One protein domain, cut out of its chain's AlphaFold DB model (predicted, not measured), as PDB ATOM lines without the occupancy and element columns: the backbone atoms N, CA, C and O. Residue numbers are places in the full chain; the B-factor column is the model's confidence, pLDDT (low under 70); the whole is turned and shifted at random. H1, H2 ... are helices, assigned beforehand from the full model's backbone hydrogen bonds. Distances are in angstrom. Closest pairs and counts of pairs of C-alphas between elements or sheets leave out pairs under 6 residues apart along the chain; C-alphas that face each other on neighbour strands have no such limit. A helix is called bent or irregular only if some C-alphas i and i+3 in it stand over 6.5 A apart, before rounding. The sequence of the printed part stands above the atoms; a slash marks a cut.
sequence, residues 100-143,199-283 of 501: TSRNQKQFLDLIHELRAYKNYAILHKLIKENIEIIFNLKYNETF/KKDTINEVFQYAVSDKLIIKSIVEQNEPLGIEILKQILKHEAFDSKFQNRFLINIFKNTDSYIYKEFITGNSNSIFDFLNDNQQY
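Overview. This is residues 100 to 143 and 199 to 283 of the 501 residues of an uncharacterized protein of Epsilonproteobacteria bacterium (UniProt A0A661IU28). Short helices pack, mostly crossed, into a slab: the sharply bent H2 with H1 and H3 make one end, H4, H5 and H6 the middle, and H7 with H8 the other end. H3 and H6 lie nearly in one line along the slab's length, meeting at their ends, and H1 and the first arm of H2 make a helical hairpin. The printed part has 129 residues with eight named helices, H1 to H8 in order along the chain, and no named strand; the class is all helix. It is compact, with a radius of gyration of the C-alphas of 15.0 A, and spans 46 by 33 by 20 A.

Along the chain. H2, residues 120 to 139, was assigned as one helix by its hydrogen bonds but is bent, with C-alphas 129 and 132 8.0 A apart. Its arms are H2a, residues 120 to 129, 14.1 A long, and H2b, residues 132 to 139, 10.6 A. H1, residues 104 to 116, runs 18.2 A from C-alpha 104 at (206.078, -88.253, 335.588). H3, residues 200 to 212, and H6, residues 244 to 254, are 16.0 A each. H4 is residues 214 to 223, and H5, residues 225 to 237, measures 18.8 A. H7 is residues 260 to 268, and H8, residues 272 to 279, ends with C-alpha 279 at (174.738, -98.579, 346.294).

Arrangement. H2a and H2b are about perpendicular, at 78 degrees. H2a touches residues 111 to 115 of H1 in a hairpin, a shallow tilt of 27 degrees, opposite ways; the closest C-alphas are those of Leu 114 and Leu 123, 6.2 A. H1 touches H3, closest at C-alphas Leu 108 and Val 206, 5.5 A. H2b touches H3 at a steep tilt of 58 degrees, closest at C-alphas Lys 138 and Ile 203, 6.1 A. H3 and H6 touch only at their ends, only just, with 3 pairs of C-alphas within 8 A; the closest are Ser 212 and Phe 245, 4.8 A, and the tilt is a shallow 4 degrees. H4 touches H6, closest at C-alphas Ile 217 and Phe 249, 6.0 A. H4 touches residues 227 to 228 of H5, closest at C-alphas Ile 220 and Gly 228, 6.3 A. H7 touches H6, closest at C-alphas Phe 254 and Tyr 262, 5.7 A, and H8, closest at C-alphas Phe 265 and Phe 274, 5.1 A. H5 and H8 are near each other; H1 and H8 are apart. Each O i to N i+4 pair is within hydrogen-bond range in H1, H2a, H2b, H3, H4, H5 and H8, against 6 of 7 in H6 and 4 of 5 in H7.

Size, cuts and confidence. The two C-alphas farthest apart, those of Phe 143 and Thr 267, are 47.3 A apart. Residues 144 to 198 are not printed, and C-alphas 143 and 199 are 10.1 A apart across this cut. Of the links printed whole, none is long. Residues 143, 242 to 243 and 270 have pLDDT under 70.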
ATOM      1  N   THR A 100     204.370 -93.497 333.932       85.06
ATOM      2  CA  THR A 100     205.309 -94.433 334.558       85.06
ATOM      3  C   THR A 100     206.135 -93.689 335.604       85.06
ATOM      4  O   THR A 100     206.181 -92.459 335.616       85.06
ATOM      5  N   SER A 101     206.884 -94.413 336.441       78.44
ATOM      6  CA  SER A 101     207.798 -93.791 337.412       78.44
ATOM      7  C   SER A 101     208.873 -92.898 336.777       78.44
ATOM      8  O   SER A 101     209.416 -92.025 337.445       78.44
ATOM      9  N   ARG A 102     209.184 -93.091 335.487       79.56
ATOM     10  CA  ARG A 102     210.292 -92.409 334.799       79.56
ATOM     11  C   ARG A 102     209.879 -91.183 333.989       79.56
ATOM     12  O   ARG A 102     210.755 -90.387 333.667       79.56
ATOM     13  N   ASN A 103     208.600 -91.042 333.640       86.38
ATOM     14  CA  ASN A 103     208.106 -89.958 332.779       86.38
ATOM     15  C   ASN A 103     207.097 -89.025 333.471       86.38
ATOM     16  O   ASN A 103     206.372 -88.297 332.802       86.38
ATOM     17  N   GLN A 104     207.043 -89.036 334.807       89.38
ATOM     18  CA  GLN A 104     206.078 -88.253 335.588       89.38
ATOM     19  C   GLN A 104     206.154 -86.756 335.290       89.38
ATOM     20  O   GLN A 104     205.123 -86.109 335.155       89.38
ATOM     21  N   LYS A 105     207.374 -86.216 335.160       90.19
ATOM     22  CA  LYS A 105     207.581 -84.799 334.854       90.19
ATOM     23  C   LYS A 105     207.075 -84.464 333.452       90.19
ATOM     24  O   LYS A 105     206.306 -83.533 333.305       90.19
ATOM     25  N   GLN A 106     207.424 -85.271 332.450       91.06
ATOM     26  CA  GLN A 106     206.931 -85.099 331.081       91.06
ATOM     27  C   GLN A 106     205.403 -85.206 331.012       91.06
ATOM     28  O   GLN A 106     204.770 -84.493 330.242       91.06
ATOM     29  N   PHE A 107     204.808 -86.087 331.819       93.69
ATOM     30  CA  PHE A 107     203.358 -86.227 331.920       93.69
ATOM     31  C   PHE A 107     202.706 -84.992 332.547       93.69
ATOM     32  O   PHE A 107     201.714 -84.495 332.023       93.69
ATOM     33  N   LEU A 108     203.288 -84.466 333.626       94.50
ATOM     34  CA  LEU A 108     202.844 -83.229 334.263       94.50
ATOM     35  C   LEU A 108     202.976 -82.021 333.321       94.50
ATOM     36  O   LEU A 108     202.021 -81.266 333.160       94.50
ATOM     37  N   ASP A 109     204.116 -81.884 332.643       94.12
ATOM     38  CA  ASP A 109     204.364 -80.831 331.654       94.12
ATOM     39  C   ASP A 109     203.326 -80.900 330.518       94.12
ATOM     40  O   ASP A 109     202.769 -79.878 330.119       94.12
ATOM     41  N   LEU A 110     202.991 -82.111 330.051       93.56
ATOM     42  CA  LEU A 110     201.950 -82.323 329.043       93.56
ATOM     43  C   LEU A 110     200.551 -81.937 329.554       93.56
ATOM     44  O   LEU A 110     199.783 -81.335 328.807       93.56
ATOM     45  N   ILE A 111     200.214 -82.240 330.814       94.56
ATOM     46  CA  ILE A 111     198.955 -81.782 331.427       94.56
ATOM     47  C   ILE A 111     198.904 -80.253 331.447       94.56
ATOM     48  O   ILE A 111     197.892 -79.671 331.052       94.56
ATOM     49  N   HIS A 112     199.977 -79.591 331.883       94.75
ATOM     50  CA  HIS A 112     200.037 -78.130 331.909       94.75
ATOM     51  C   HIS A 112     199.895 -77.522 330.516       94.75
ATOM     52  O   HIS A 112     199.126 -76.579 330.351       94.75
ATOM     53  N   GLU A 113     200.573 -78.089 329.520       93.50
ATOM     54  CA  GLU A 113     200.471 -77.672 328.123       93.50
ATOM     55  C   GLU A 113     199.024 -77.774 327.619       93.50
ATOM     56  O   GLU A 113     198.451 -76.793 327.144       93.50
ATOM     57  N   LEU A 114     198.392 -78.940 327.786       93.06
ATOM     58  CA  LEU A 114     197.019 -79.179 327.339       93.06
ATOM     59  C   LEU A 114     196.007 -78.264 328.032       93.06
ATOM     60  O   LEU A 114     195.070 -77.786 327.391       93.06
ATOM     61  N   ARG A 115     196.210 -77.982 329.323       92.38
ATOM     62  CA  ARG A 115     195.385 -77.032 330.079       92.38
ATOM     63  C   ARG A 115     195.585 -75.601 329.595       92.38
ATOM     64  O   ARG A 115     194.596 -74.900 329.398       92.38
ATOM     65  N   ALA A 116     196.828 -75.177 329.370       92.19
ATOM     66  CA  ALA A 116     197.144 -73.834 328.885       92.19
ATOM     67  C   ALA A 116     196.501 -73.559 327.516       92.19
ATOM     68  O   ALA A 116     195.944 -72.483 327.303       92.19
ATOM     69  N   TYR A 117     196.491 -74.557 326.629       91.94
ATOM     70  CA  TYR A 117     195.839 -74.471 325.319       91.94
ATOM     71  C   TYR A 117     194.348 -74.842 325.322       91.94
ATOM     72  O   TYR A 117     193.730 -74.856 324.260       91.94
ATOM     73  N   LYS A 118     193.753 -75.143 326.486       91.38
ATOM     74  CA  LYS A 118     192.347 -75.573 326.635       91.38
ATOM     75  C   LYS A 118     191.963 -76.774 325.756       91.38
ATOM     76  O   LYS A 118     190.799 -76.933 325.393       91.38
ATOM     77  N   ASN A 119     192.916 -77.647 325.428       91.56
ATOM     78  CA  ASN A 119     192.666 -78.850 324.633       91.56
ATOM     79  C   ASN A 119     192.158 -79.992 325.533       91.56
ATOM     80  O   ASN A 119     192.829 -81.003 325.763       91.56
ATOM     81  N   TYR A 120     190.967 -79.784 326.104       92.69
ATOM     82  CA  TYR A 120     190.380 -80.678 327.101       92.69
ATOM     83  C   TYR A 120     189.993 -82.041 326.527       92.69
ATOM     84  O   TYR A 120     190.165 -83.037 327.217       92.69
ATOM     85  N   ALA A 121     189.597 -82.126 325.254       91.25
ATOM     86  CA  ALA A 121     189.286 -83.403 324.609       91.25
ATOM     87  C   ALA A 121     190.487 -84.369 324.627       91.25
ATOM     88  O   ALA A 121     190.362 -85.537 325.008       91.25
ATOM     89  N   ILE A 122     191.679 -83.874 324.270       90.50
ATOM     90  CA  ILE A 122     192.912 -84.666 324.337       90.50
ATOM     91  C   ILE A 122     193.296 -84.955 325.790       90.50
ATOM     92  O   ILE A 122     193.696 -86.077 326.107       90.50
ATOM     93  N   LEU A 123     193.154 -83.972 326.680       93.50
ATOM     94  CA  LEU A 123     193.466 -84.145 328.095       93.50
ATOM     95  C   LEU A 123     192.591 -85.215 328.756       93.50
ATOM     96  O   LEU A 123     193.118 -86.087 329.437       93.50
ATOM     97  N   HIS A 124     191.282 -85.208 328.516       94.81
ATOM     98  CA  HIS A 124     190.356 -86.218 329.032       94.81
ATOM     99  C   HIS A 124     190.715 -87.610 328.527       94.81
ATOM    100  O   HIS A 124     190.735 -88.557 329.309       94.81
ATOM    101  N   LYS A 125     191.073 -87.740 327.242       92.69
ATOM    102  CA  LYS A 125     191.550 -89.010 326.681       92.69
ATOM    103  C   LYS A 125     192.841 -89.484 327.358       92.69
ATOM    104  O   LYS A 125     192.960 -90.661 327.695       92.69
ATOM    105  N   LEU A 126     193.779 -88.567 327.603       92.56
ATOM    106  CA  LEU A 126     195.024 -88.856 328.314       92.56
ATOM    107  C   LEU A 126     194.760 -89.307 329.760       92.56
ATOM    108  O   LEU A 126     195.366 -90.281 330.205       92.56
ATOM    109  N   ILE A 127     193.857 -88.629 330.477       94.31
ATOM    110  CA  ILE A 127     193.457 -88.980 331.848       94.31
ATOM    111  C   ILE A 127     192.816 -90.364 331.855       94.31
ATOM    112  O   ILE A 127     193.282 -91.231 332.586       94.31
ATOM    113  N   LYS A 128     191.821 -90.598 330.994       94.50
ATOM    114  CA  LYS A 128     191.104 -91.872 330.871       94.50
ATOM    115  C   LYS A 128     192.047 -93.066 330.730       94.50
ATOM    116  O   LYS A 128     191.934 -94.049 331.452       94.50
ATOM    117  N   GLU A 129     193.031 -92.970 329.839       91.56
ATOM    118  CA  GLU A 129     193.987 -94.060 329.604       91.56
ATOM    119  C   GLU A 129     194.961 -94.319 330.768       91.56
ATOM    120  O   GLU A 129     195.612 -95.370 330.799       91.56
ATOM    121  N   ASN A 130     195.097 -93.363 331.693       93.31
ATOM    122  CA  ASN A 130     196.068 -93.389 332.787       93.31
ATOM    123  C   ASN A 130     195.423 -93.324 334.176       93.31
ATOM    124  O   ASN A 130     196.152 -93.290 335.164       93.31
ATOM    125  N   ILE A 131     194.095 -93.324 334.272       94.31
ATOM    126  CA  ILE A 131     193.373 -93.025 335.510       94.31
ATOM    127  C   ILE A 131     193.730 -93.995 336.639       94.31
ATOM    128  O   ILE A 131     194.134 -93.574 337.719       94.31
ATOM    129  N   GLU A 132     193.722 -95.295 336.349       93.31
ATOM    130  CA  GLU A 132     194.121 -96.331 337.301       93.31
ATOM    131  C   GLU A 132     195.590 -96.173 337.727       93.31
ATOM    132  O   GLU A 132     195.933 -96.388 338.886       93.31
ATOM    133  N   ILE A 133     196.481 -95.758 336.820       92.38
ATOM    134  CA  ILE A 133     197.897 -95.540 337.145       92.38
ATOM    135  C   ILE A 133     198.050 -94.318 338.057       92.38
ATOM    136  O   ILE A 133     198.812 -94.367 339.020       92.38
ATOM    137  N   ILE A 134     197.329 -93.231 337.772       93.06
ATOM    138  CA  ILE A 134     197.346 -92.000 338.568       93.06
ATOM    139  C   ILE A 134     196.915 -92.303 340.007       93.06
ATOM    140  O   ILE A 134     197.642 -91.955 340.938       93.06
ATOM    141  N   PHE A 135     195.789 -93.000 340.191       92.62
ATOM    142  CA  PHE A 135     195.289 -93.371 341.515       92.62
ATOM    143  C   PHE A 135     196.223 -94.348 342.235       92.62
ATOM    144  O   PHE A 135     196.605 -94.090 343.377       92.62
ATOM    145  N   ASN A 136     196.699 -95.393 341.551       90.38
ATOM    146  CA  ASN A 136     197.671 -96.324 342.124       90.38
ATOM    147  C   ASN A 136     198.937 -95.610 342.614       90.38
ATOM    148  O   ASN A 136     199.410 -95.886 343.708       90.38
ATOM    149  N   LEU A 137     199.501 -94.679 341.842       88.88
ATOM    150  CA  LEU A 137     200.692 -93.939 342.270       88.88
ATOM    151  C   LEU A 137     200.377 -92.935 343.398       88.88
ATOM    152  O   LEU A 137     201.220 -92.681 344.266       88.88
ATOM    153  N   LYS A 138     199.173 -92.351 343.404       89.25
ATOM    154  CA  LYS A 138     198.735 -91.390 344.423       89.25
ATOM    155  C   LYS A 138     198.512 -92.047 345.783       89.25
ATOM    156  O   LYS A 138     198.983 -91.494 346.775       89.25
ATOM    157  N   TYR A 139     197.854 -93.200 345.836       86.50
ATOM    158  CA  TYR A 139     197.447 -93.825 347.099       86.50
ATOM    159  C   TYR A 139     198.371 -94.957 347.555       86.50
ATOM    160  O   TYR A 139     198.504 -95.163 348.756       86.50
ATOM    161  N   ASN A 140     199.113 -95.613 346.655       82.31
ATOM    162  CA  ASN A 140     200.102 -96.601 347.089       82.31
ATOM    163  C   ASN A 140     201.377 -95.927 347.611       82.31
ATOM    164  O   ASN A 140     201.845 -94.912 347.078       82.31
ATOM    165  N   GLU A 141     201.975 -96.542 348.626       70.88
ATOM    166  CA  GLU A 141     203.289 -96.160 349.134       70.88
ATOM    167  C   GLU A 141     204.372 -96.386 348.070       70.88
ATOM    168  O   GLU A 141     204.425 -97.418 347.384       70.88
ATOM    169  N   THR A 142     205.278 -95.421 347.949       71.62
ATOM    170  CA  THR A 142     206.486 -95.555 347.139       71.62
ATOM    171  C   THR A 142     207.415 -96.609 347.738       71.62
ATOM    172  O   THR A 142     207.432 -96.860 348.942       71.62
ATOM    173  N   PHE A 143     208.280 -97.191 346.906       66.56
ATOM    174  CA  PHE A 143     209.349 -98.059 347.406       66.56
ATOM    175  C   PHE A 143     210.264 -97.328 348.404       66.56
ATOM    176  O   PHE A 143     210.749 -97.942 349.347       66.56
ATOM    177  N   LYS A 199     208.423 -90.181 342.102       83.56
ATOM    178  CA  LYS A 199     208.392 -88.989 342.965       83.56
ATOM    179  C   LYS A 199     206.965 -88.712 343.425       83.56
ATOM    180  O   LYS A 199     206.104 -88.441 342.584       83.56
ATOM    181  N   LYS A 200     206.718 -88.782 344.737       85.12
ATOM    182  CA  LYS A 200     205.378 -88.593 345.314       85.12
ATOM    183  C   LYS A 200     204.837 -87.187 345.058       85.12
ATOM    184  O   LYS A 200     203.706 -87.064 344.604       85.12
ATOM    185  N   ASP A 201     205.662 -86.156 345.224       86.88
ATOM    186  CA  ASP A 201     205.259 -84.758 345.008       86.88
ATOM    187  C   ASP A 201     204.791 -84.504 343.573       86.88
ATOM    188  O   ASP A 201     203.706 -83.977 343.351       86.88
ATOM    189  N   THR A 202     205.544 -84.994 342.585       89.19
ATOM    190  CA  THR A 202     205.152 -84.879 341.174       89.19
ATOM    191  C   THR A 202     203.837 -85.609 340.892       89.19
ATOM    192  O   THR A 202     203.028 -85.126 340.109       89.19
ATOM    193  N   ILE A 203     203.580 -86.752 341.538       92.19
ATOM    194  CA  ILE A 203     202.291 -87.454 341.405       92.19
ATOM    195  C   ILE A 203     201.160 -86.713 342.104       92.19
ATOM    196  O   ILE A 203     200.049 -86.700 341.584       92.19
ATOM    197  N   ASN A 204     201.423 -86.074 343.242       91.00
ATOM    198  CA  ASN A 204     200.438 -85.234 343.910       91.00
ATOM    199  C   ASN A 204     200.022 -84.064 343.009       91.00
ATOM    200  O   ASN A 204     198.830 -83.790 342.902       91.00
ATOM    201  N   GLU A 205     200.972 -83.439 342.310       93.81
ATOM    202  CA  GLU A 205     200.686 -82.400 341.314       93.81
ATOM    203  C   GLU A 205     199.933 -82.949 340.098       93.81
ATOM    204  O   GLU A 205     198.934 -82.363 339.686       93.81
ATOM    205  N   VAL A 206     200.347 -84.104 339.558       93.94
ATOM    206  CA  VAL A 206     199.608 -84.779 338.477       93.94
ATOM    207  C   VAL A 206     198.167 -85.038 338.907       93.94
ATOM    208  O   VAL A 206     197.253 -84.664 338.183       93.94
ATOM    209  N   PHE A 207     197.941 -85.616 340.087       93.56
ATOM    210  CA  PHE A 207     196.602 -85.873 340.617       93.56
ATOM    211  C   PHE A 207     195.807 -84.576 340.786       93.56
ATOM    212  O   PHE A 207     194.658 -84.487 340.352       93.56
ATOM    213  N   GLN A 208     196.428 -83.539 341.351       92.81
ATOM    214  CA  GLN A 208     195.789 -82.244 341.537       92.81
ATOM    215  C   GLN A 208     195.321 -81.660 340.203       92.81
ATOM    216  O   GLN A 208     194.177 -81.235 340.112       92.81
ATOM    217  N   TYR A 209     196.159 -81.667 339.166       93.00
ATOM    218  CA  TYR A 209     195.861 -81.019 337.887       93.00
ATOM    219  C   TYR A 209     195.183 -81.904 336.842       93.00
ATOM    220  O   TYR A 209     194.742 -81.373 335.826       93.00
ATOM    221  N   ALA A 210     195.109 -83.214 337.062       92.00
ATOM    222  CA  ALA A 210     194.412 -84.163 336.195       92.00
ATOM    223  C   ALA A 210     193.053 -84.597 336.756       92.00
ATOM    224  O   ALA A 210     192.204 -85.039 335.991       92.00
ATOM    225  N   VAL A 211     192.854 -84.500 338.074       92.38
ATOM    226  CA  VAL A 211     191.649 -84.992 338.754       92.38
ATOM    227  C   VAL A 211     191.014 -83.873 339.577       92.38
ATOM    228  O   VAL A 211     189.929 -83.417 339.245       92.38
ATOM    229  N   SER A 212     191.691 -83.363 340.606       90.50
ATOM    230  CA  SER A 212     191.058 -82.512 341.634       90.50
ATOM    231  C   SER A 212     190.884 -81.028 341.279       90.50
ATOM    232  O   SER A 212     190.319 -80.262 342.064       90.50
ATOM    233  N   ASP A 213     191.413 -80.574 340.148       92.12
ATOM    234  CA  ASP A 213     191.408 -79.164 339.771       92.12
ATOM    235  C   ASP A 213     190.016 -78.691 339.330       92.12
ATOM    236  O   ASP A 213     189.333 -79.343 338.541       92.12
ATOM    237  N   LYS A 214     189.615 -77.493 339.781       91.81
ATOM    238  CA  LYS A 214     188.301 -76.902 339.473       91.81
ATOM    239  C   LYS A 214     188.033 -76.808 337.969       91.81
ATOM    240  O   LYS A 214     186.905 -77.059 337.550       91.81
ATOM    241  N   LEU A 215     189.032 -76.424 337.168       91.44
ATOM    242  CA  LEU A 215     188.852 -76.249 335.723       91.44
ATOM    243  C   LEU A 215     188.682 -77.596 335.027       91.44
ATOM    244  O   LEU A 215     187.888 -77.703 334.096       91.44
ATOM    245  N   ILE A 216     189.391 -78.623 335.498       92.31
ATOM    246  CA  ILE A 216     189.240 -79.981 334.977       92.31
ATOM    247  C   ILE A 216     187.861 -80.527 335.298       92.31
ATOM    248  O   ILE A 216     187.170 -80.950 334.378       92.31
ATOM    249  N   ILE A 217     187.431 -80.441 336.555       93.81
ATOM    250  CA  ILE A 217     186.100 -80.895 336.972       93.81
ATOM    251  C   ILE A 217     185.022 -80.207 336.130       93.81
ATOM    252  O   ILE A 217     184.165 -80.883 335.572       93.81
ATOM    253  N   LYS A 218     185.118 -78.881 335.955       92.81
ATOM    254  CA  LYS A 218     184.210 -78.120 335.088       92.81
ATOM    255  C   LYS A 218     184.213 -78.651 333.648       92.81
ATOM    256  O   LYS A 218     183.152 -78.941 333.114       92.81
ATOM    257  N   SER A 219     185.390 -78.852 333.049       93.50
ATOM    258  CA  SER A 219     185.489 -79.384 331.682       93.50
ATOM    259  C   SER A 219     184.920 -80.802 331.541       93.50
ATOM    260  O   SER A 219     184.356 -81.126 330.503       93.50
ATOM    261  N   ILE A 220     185.056 -81.650 332.566       94.88
ATOM    262  CA  ILE A 220     184.517 -83.016 332.569       94.88
ATOM    263  C   ILE A 220     182.990 -82.969 332.610       94.88
ATOM    264  O   ILE A 220     182.358 -83.663 331.823       94.88
ATOM    265  N   VAL A 221     182.404 -82.123 333.461       93.31
ATOM    266  CA  VAL A 221     180.946 -81.923 333.517       93.31
ATOM    267  C   VAL A 221     180.403 -81.421 332.178       93.31
ATOM    268  O   VAL A 221     179.392 -81.914 331.705       93.31
ATOM    269  N   GLU A 222     181.092 -80.477 331.536       91.31
ATOM    270  CA  GLU A 222     180.623 -79.874 330.281       91.31
ATOM    271  C   GLU A 222     180.823 -80.766 329.046       91.31
ATOM    272  O   GLU A 222     180.091 -80.624 328.071       91.31
ATOM    273  N   GLN A 223     181.845 -81.631 329.033       91.19
ATOM    274  CA  GLN A 223     182.306 -82.276 327.791       91.19
ATOM    275  C   GLN A 223     182.443 -83.801 327.875       91.19
ATOM    276  O   GLN A 223     182.520 -84.449 326.831       91.19
ATOM    277  N   ASN A 224     182.538 -84.398 329.072       93.38
ATOM    278  CA  ASN A 224     182.857 -85.823 329.219       93.38
ATOM    279  C   ASN A 224     182.451 -86.417 330.581       93.38
ATOM    280  O   ASN A 224     183.280 -86.960 331.314       93.38
ATOM    281  N   GLU A 225     181.163 -86.360 330.914       93.50
ATOM    282  CA  GLU A 225     180.618 -86.943 332.147       93.50
ATOM    283  C   GLU A 225     181.001 -88.417 332.394       93.50
ATOM    284  O   GLU A 225     181.303 -88.751 333.546       93.50
ATOM    285  N   PRO A 226     181.083 -89.306 331.373       93.69
ATOM    286  CA  PRO A 226     181.512 -90.688 331.584       93.69
ATOM    287  C   PRO A 226     182.904 -90.811 332.216       93.69
ATOM    288  O   PRO A 226     183.134 -91.718 333.016       93.69
ATOM    289  N   LEU A 227     183.830 -89.893 331.905       95.19
ATOM    290  CA  LEU A 227     185.135 -89.853 332.570       95.19
ATOM    291  C   LEU A 227     184.990 -89.531 334.063       95.19
ATOM    292  O   LEU A 227     185.711 -90.093 334.882       95.19
ATOM    293  N   GLY A 228     184.048 -88.660 334.429       95.06
ATOM    294  CA  GLY A 228     183.770 -88.353 335.828       95.06
ATOM    295  C   GLY A 228     183.300 -89.577 336.612       95.06
ATOM    296  O   GLY A 228     183.816 -89.834 337.697       95.06
ATOM    297  N   ILE A 229     182.429 -90.406 336.026       94.25
ATOM    298  CA  ILE A 229     182.021 -91.691 336.621       94.25
ATOM    299  C   ILE A 229     183.211 -92.651 336.766       94.25
ATOM    300  O   ILE A 229     183.344 -93.315 337.794       94.25
ATOM    301  N   GLU A 230     184.106 -92.726 335.777       94.44
ATOM    302  CA  GLU A 230     185.333 -93.530 335.890       94.44
ATOM    303  C   GLU A 230     186.235 -93.045 337.040       94.44
ATOM    304  O   GLU A 230     186.797 -93.876 337.754       94.44
ATOM    305  N   ILE A 231     186.327 -91.731 337.272       95.06
ATOM    306  CA  ILE A 231     187.036 -91.150 338.424       95.06
ATOM    307  C   ILE A 231     186.360 -91.529 339.743       95.06
ATOM    308  O   ILE A 231     187.057 -91.985 340.649       95.06
ATOM    309  N   LEU A 232     185.032 -91.422 339.850       94.00
ATOM    310  CA  LEU A 232     184.298 -91.850 341.049       94.00
ATOM    311  C   LEU A 232     184.541 -93.333 341.368       94.00
ATOM    312  O   LEU A 232     184.802 -93.685 342.513       94.00
ATOM    313  N   LYS A 233     184.555 -94.202 340.349       93.25
ATOM    314  CA  LYS A 233     184.877 -95.630 340.518       93.25
ATOM    315  C   LYS A 233     186.291 -95.858 341.058       93.25
ATOM    316  O   LYS A 233     186.492 -96.764 341.860       93.25
ATOM    317  N   GLN A 234     187.273 -95.061 340.632       93.56
ATOM    318  CA  GLN A 234     188.633 -95.157 341.176       93.56
ATOM    319  C   GLN A 234     188.730 -94.606 342.601       93.56
ATOM    320  O   GLN A 234     189.466 -95.172 343.403       93.56
ATOM    321  N   ILE A 235     187.977 -93.551 342.930       91.75
ATOM    322  CA  ILE A 235     187.874 -93.033 344.301       91.75
ATOM    323  C   ILE A 235     187.361 -94.129 345.236       91.75
ATOM    324  O   ILE A 235     188.020 -94.414 346.229       91.75
ATOM    325  N   LEU A 236     186.268 -94.797 344.858       89.94
ATOM    326  CA  LEU A 236     185.696 -95.919 345.606       89.94
ATOM    327  C   LEU A 236     186.689 -97.074 345.762       89.94
ATOM    328  O   LEU A 236     186.921 -97.553 346.864       89.94
ATOM    329  N   LYS A 237     187.335 -97.489 344.665       91.31
ATOM    330  CA  LYS A 237     188.317 -98.590 344.668       91.31
ATOM    331  C   LYS A 237     189.495 -98.348 345.620       91.31
ATOM    332  O   LYS A 237     190.085 -99.309 346.104       91.31
ATOM    333  N   HIS A 238     189.878 -97.091 345.818       88.56
ATOM    334  CA  HIS A 238     191.006 -96.696 346.659       88.56
ATOM    335  C   HIS A 238     190.581 -96.108 348.011       88.56
ATOM    336  O   HIS A 238     191.442 -95.558 348.694       88.56
ATOM    337  N   GLU A 239     189.293 -96.191 348.368       84.44
ATOM    338  CA  GLU A 239     188.727 -95.640 349.613       84.44
ATOM    339  C   GLU A 239     189.113 -94.158 349.826       84.44
ATOM    340  O   GLU A 239     189.416 -93.677 350.914       84.44
ATOM    341  N   ALA A 240     189.161 -93.408 348.723       81.50
ATOM    342  CA  ALA A 240     189.739 -92.071 348.644       81.50
ATOM    343  C   ALA A 240     188.688 -90.953 348.783       81.50
ATOM    344  O   ALA A 240     188.700 -89.970 348.032       81.50
ATOM    345  N   PHE A 241     187.762 -91.121 349.719       74.81
ATOM    346  CA  PHE A 241     186.511 -90.366 349.811       74.81
ATOM    347  C   PHE A 241     186.660 -88.862 350.101       74.81
ATOM    348  O   PHE A 241     185.832 -88.068 349.660       74.81
ATOM    349  N   ASP A 242     187.779 -88.423 350.687       63.69
ATOM    350  CA  ASP A 242     188.120 -86.995 350.873       63.69
ATOM    351  C   ASP A 242     188.652 -86.314 349.584       63.69
ATOM    352  O   ASP A 242     189.414 -85.341 349.588       63.69
ATOM    353  N   SER A 243     188.313 -86.845 348.408       69.00
ATOM    354  CA  SER A 243     188.735 -86.224 347.157       69.00
ATOM    355  C   SER A 243     187.883 -84.982 346.851       69.00
ATOM    356  O   SER A 243     186.668 -85.051 346.666       69.00
ATOM    357  N   LYS A 244     188.536 -83.823 346.670       83.62
ATOM    358  CA  LYS A 244     187.889 -82.577 346.188       83.62
ATOM    359  C   LYS A 244     187.099 -82.756 344.885       83.62
ATOM    360  O   LYS A 244     186.255 -81.921 344.563       83.62
ATOM    361  N   PHE A 245     187.420 -83.798 344.119       91.19
ATOM    362  CA  PHE A 245     186.739 -84.140 342.882       91.19
ATOM    363  C   PHE A 245     185.278 -84.510 343.121       91.19
ATOM    364  O   PHE A 245     184.409 -83.915 342.497       91.19
ATOM    365  N   GLN A 246     185.019 -85.462 344.019       90.44
ATOM    366  CA  GLN A 246     183.727 -86.129 344.148       90.44
ATOM    367  C   GLN A 246     182.580 -85.144 344.384       90.44
ATOM    368  O   GLN A 246     181.676 -85.047 343.557       90.44
ATOM    369  N   ASN A 247     182.655 -84.371 345.470       90.12
ATOM    370  CA  ASN A 247     181.581 -83.449 345.839       90.12
ATOM    371  C   ASN A 247     181.394 -82.376 344.774       90.12
ATOM    372  O   ASN A 247     180.288 -82.120 344.316       90.12
ATOM    373  N   ARG A 248     182.494 -81.796 344.287       92.25
ATOM    374  CA  ARG A 248     182.420 -80.742 343.275       92.25
ATOM    375  C   ARG A 248     181.865 -81.240 341.943       92.25
ATOM    376  O   ARG A 248     181.166 -80.496 341.264       92.25
ATOM    377  N   PHE A 249     182.209 -82.462 341.551       95.25
ATOM    378  CA  PHE A 249     181.682 -83.091 340.350       95.25
ATOM    379  C   PHE A 249     180.174 -83.311 340.487       95.25
ATOM    380  O   PHE A 249     179.430 -82.821 339.646       95.25
ATOM    381  N   LEU A 250     179.724 -83.950 341.572       94.50
ATOM    382  CA  LEU A 250     178.305 -84.234 341.809       94.50
ATOM    383  C   LEU A 250     177.467 -82.959 341.965       94.50
ATOM    384  O   LEU A 250     176.439 -82.841 341.309       94.50
ATOM    385  N   ILE A 251     177.930 -81.970 342.738       94.56
ATOM    386  CA  ILE A 251     177.248 -80.673 342.884       94.56
ATOM    387  C   ILE A 251     177.080 -80.001 341.514       94.56
ATOM    388  O   ILE A 251     175.978 -79.601 341.154       94.56
ATOM    389  N   ASN A 252     178.144 -79.922 340.705       95.31
ATOM    390  CA  ASN A 252     178.060 -79.312 339.374       95.31
ATOM    391  C   ASN A 252     177.114 -80.073 338.428       95.31
ATOM    392  O   ASN A 252     176.442 -79.441 337.618       95.31
ATOM    393  N   ILE A 253     177.075 -81.405 338.518       95.88
ATOM    394  CA  ILE A 253     176.135 -82.244 337.764       95.88
ATOM    395  C   ILE A 253     174.697 -81.951 338.198       95.88
ATOM    396  O   ILE A 253     173.846 -81.697 337.352       95.88
ATOM    397  N   PHE A 254     174.427 -81.902 339.505       95.62
ATOM    398  CA  PHE A 254     173.095 -81.618 340.046       95.62
ATOM    399  C   PHE A 254     172.612 -80.187 339.747       95.62
ATOM    400  O   PHE A 254     171.412 -79.939 339.646       95.62
ATOM    401  N   LYS A 255     173.540 -79.254 339.506       95.00
ATOM    402  CA  LYS A 255     173.244 -77.897 339.022       95.00
ATOM    403  C   LYS A 255     173.028 -77.797 337.505       95.00
ATOM    404  O   LYS A 255     172.655 -76.724 337.041       95.00
ATOM    405  N   ASN A 256     173.232 -78.863 336.729       94.06
ATOM    406  CA  ASN A 256     173.128 -78.834 335.270       94.06
ATOM    407  C   ASN A 256     172.016 -79.761 334.757       94.06
ATOM    408  O   ASN A 256     172.230 -80.960 334.595       94.06
ATOM    409  N   THR A 257     170.853 -79.205 334.411       92.56
ATOM    410  CA  THR A 257     169.710 -79.979 333.891       92.56
ATOM    411  C   THR A 257     169.984 -80.668 332.556       92.56
ATOM    412  O   THR A 257     169.316 -81.644 332.222       92.56
ATOM    413  N   ASP A 258     170.956 -80.192 331.770       92.44
ATOM    414  CA  ASP A 258     171.311 -80.820 330.496       92.44
ATOM    415  C   ASP A 258     172.145 -82.091 330.673       92.44
ATOM    416  O   ASP A 258     172.196 -82.914 329.749       92.44
ATOM    417  N   SER A 259     172.730 -82.272 331.861       93.44
ATOM    418  CA  SER A 259     173.562 -83.415 332.209       93.44
ATOM    419  C   SER A 259     172.821 -84.736 332.019       93.44
ATOM    420  O   SER A 259     171.659 -84.894 332.402       93.44
ATOM    421  N   TYR A 260     173.514 -85.717 331.445       91.00
ATOM    422  CA  TYR A 260     172.982 -87.070 331.334       91.00
ATOM    423  C   TYR A 260     172.882 -87.717 332.718       91.00
ATOM    424  O   TYR A 260     171.856 -88.311 333.033       91.00
ATOM    425  N   ILE A 261     173.888 -87.532 333.579       92.12
ATOM    426  CA  ILE A 261     173.828 -88.026 334.960       92.12
ATOM    427  C   ILE A 261     172.669 -87.372 335.723       92.12
ATOM    428  O   ILE A 261     171.962 -88.079 336.434       92.12
ATOM    429  N   TYR A 262     172.431 -86.064 335.553       94.06
ATOM    430  CA  TYR A 262     171.261 -85.402 336.149       94.06
ATOM    431  C   TYR A 262     169.960 -86.072 335.707       94.06
ATOM    432  O   TYR A 262     169.157 -86.471 336.544       94.06
ATOM    433  N   LYS A 263     169.763 -86.240 334.395       91.56
ATOM    434  CA  LYS A 263     168.531 -86.821 333.845       91.56
ATOM    435  C   LYS A 263     168.292 -88.240 334.350       91.56
ATOM    436  O   LYS A 263     167.175 -88.568 334.741       91.56
ATOM    437  N   GLU A 264     169.327 -89.069 334.393       89.38
ATOM    438  CA  GLU A 264     169.202 -90.451 334.862       89.38
ATOM    439  C   GLU A 264     169.007 -90.543 336.381       89.38
ATOM    440  O   GLU A 264     168.202 -91.350 336.844       89.38
ATOM    441  N   PHE A 265     169.718 -89.717 337.156       89.62
ATOM    442  CA  PHE A 265     169.715 -89.795 338.616       89.62
ATOM    443  C   PHE A 265     168.557 -89.035 339.270       89.62
ATOM    444  O   PHE A 265     167.926 -89.569 340.168       89.62
ATOM    445  N   ILE A 266     168.288 -87.798 338.842       89.50
ATOM    446  CA  ILE A 266     167.297 -86.907 339.468       89.50
ATOM    447  C   ILE A 266     165.898 -87.150 338.897       89.50
ATOM    448  O   ILE A 266     164.931 -87.236 339.652       89.50
ATOM    449  N   THR A 267     165.773 -87.268 337.570       83.88
ATOM    450  CA  THR A 267     164.454 -87.398 336.921       83.88
ATOM    451  C   THR A 267     164.082 -88.834 336.551       83.88
ATOM    452  O   THR A 267     162.904 -89.176 336.565       83.88
ATOM    453  N   GLY A 268     165.063 -89.675 336.209       76.19
ATOM    454  CA  GLY A 268     164.843 -91.032 335.705       76.19
ATOM    455  C   GLY A 268     164.613 -92.065 336.805       76.19
ATOM    456  O   GLY A 268     163.716 -92.891 336.680       76.19
ATOM    457  N   ASN A 269     165.393 -92.006 337.890       75.25
ATOM    458  CA  ASN A 269     165.299 -92.904 339.051       75.25
ATOM    459  C   ASN A 269     165.361 -94.413 338.716       75.25
ATOM    460  O   ASN A 269     164.839 -95.233 339.471       75.25
ATOM    461  N   SER A 270     165.944 -94.808 337.575       68.38
ATOM    462  CA  SER A 270     165.855 -96.202 337.104       68.38
ATOM    463  C   SER A 270     166.962 -96.627 336.123       68.38
ATOM    464  O   SER A 270     166.669 -97.103 335.020       68.38
ATOM    465  N   ASN A 271     168.243 -96.462 336.477       80.69
ATOM    466  CA  ASN A 271     169.348 -96.940 335.632       80.69
ATOM    467  C   ASN A 271     170.622 -97.343 336.411       80.69
ATOM    468  O   ASN A 271     170.739 -97.132 337.612       80.69
ATOM    469  N   SER A 272     171.634 -97.841 335.685       87.25
ATOM    470  CA  SER A 272     172.919 -98.284 336.258       87.25
ATOM    471  C   SER A 272     173.748 -97.209 336.985       87.25
ATOM    472  O   SER A 272     174.544 -97.542 337.857       87.25
ATOM    473  N   ILE A 273     173.606 -95.932 336.634       88.56
ATOM    474  CA  ILE A 273     174.174 -94.772 337.338       88.56
ATOM    475  C   ILE A 273     173.404 -94.491 338.622       88.56
ATOM    476  O   ILE A 273     174.040 -94.204 339.633       88.56
ATOM    477  N   PHE A 274     172.074 -94.585 338.594       88.12
ATOM    478  CA  PHE A 274     171.254 -94.477 339.798       88.12
ATOM    479  C   PHE A 274     171.641 -95.539 340.823       88.12
ATOM    480  O   PHE A 274     172.008 -95.193 341.947       88.12
ATOM    481  N   ASP A 275     171.683 -96.801 340.394       89.06
ATOM    482  CA  ASP A 275     172.113 -97.918 341.234       89.06
ATOM    483  C   ASP A 275     173.549 -97.699 341.727       89.06
ATOM    484  O   ASP A 275     173.818 -97.749 342.922       89.06
ATOM    485  N   PHE A 276     174.474 -97.331 340.831       91.44
ATOM    486  CA  PHE A 276     175.863 -97.055 341.203       91.44
ATOM    487  C   PHE A 276     175.990 -95.970 342.283       91.44
ATOM    488  O   PHE A 276     176.729 -96.168 343.245       91.44
ATOM    489  N   LEU A 277     175.312 -94.829 342.144       90.62
ATOM    490  CA  LEU A 277     175.432 -93.733 343.108       90.62
ATOM    491  C   LEU A 277     174.783 -94.075 344.456       90.62
ATOM    492  O   LEU A 277     175.319 -93.671 345.485       90.62
ATOM    493  N   ASN A 278     173.680 -94.827 344.469       87.88
ATOM    494  CA  ASN A 278     172.980 -95.199 345.703       87.88
ATOM    495  C   ASN A 278     173.616 -96.391 346.434       87.88
ATOM    496  O   ASN A 278     173.704 -96.381 347.665       87.88
ATOM    497  N   ASP A 279     174.112 -97.390 345.705       88.94
ATOM    498  CA  ASP A 279     174.738 -98.579 346.294       88.94
ATOM    499  C   ASP A 279     176.091 -98.269 346.939       88.94
ATOM    500  O   ASP A 279     176.504 -98.951 347.875       88.94
ATOM    501  N   ASN A 280     176.771 -97.225 346.461       88.56
ATOM    502  CA  ASN A 280     178.104 -96.836 346.919       88.56
ATOM    503  C   ASN A 280     178.091 -95.666 347.922       88.56
ATOM    504  O   ASN A 280     179.143 -95.086 348.193       88.56
ATOM    505  N   GLN A 281     176.926 -95.311 348.481       87.44
ATOM    506  CA  GLN A 281     176.836 -94.298 349.536       87.44
ATOM    507  C   GLN A 281     177.587 -94.724 350.801       87.44
ATOM    508  O   GLN A 281     177.308 -95.773 351.381       87.44
ATOM    509  N   GLN A 282     178.520 -93.876 351.233       83.12
ATOM    510  CA  GLN A 282     179.332 -94.041 352.438       83.12
ATOM    511  C   GLN A 282     179.503 -92.680 353.121       83.12
ATOM    512  O   GLN A 282     180.561 -92.048 353.038       83.12
ATOM    513  N   TYR A 283     178.444 -92.200 353.787       78.88
ATOM    514  CA  TYR A 283     178.453 -90.869 354.408       78.88
ATOM    515  C   TYR A 283     179.606 -90.684 355.406       78.88
ATOM    516  O   TYR A 283     180.204 -89.613 355.449       78.88
TER     517      TYR A 283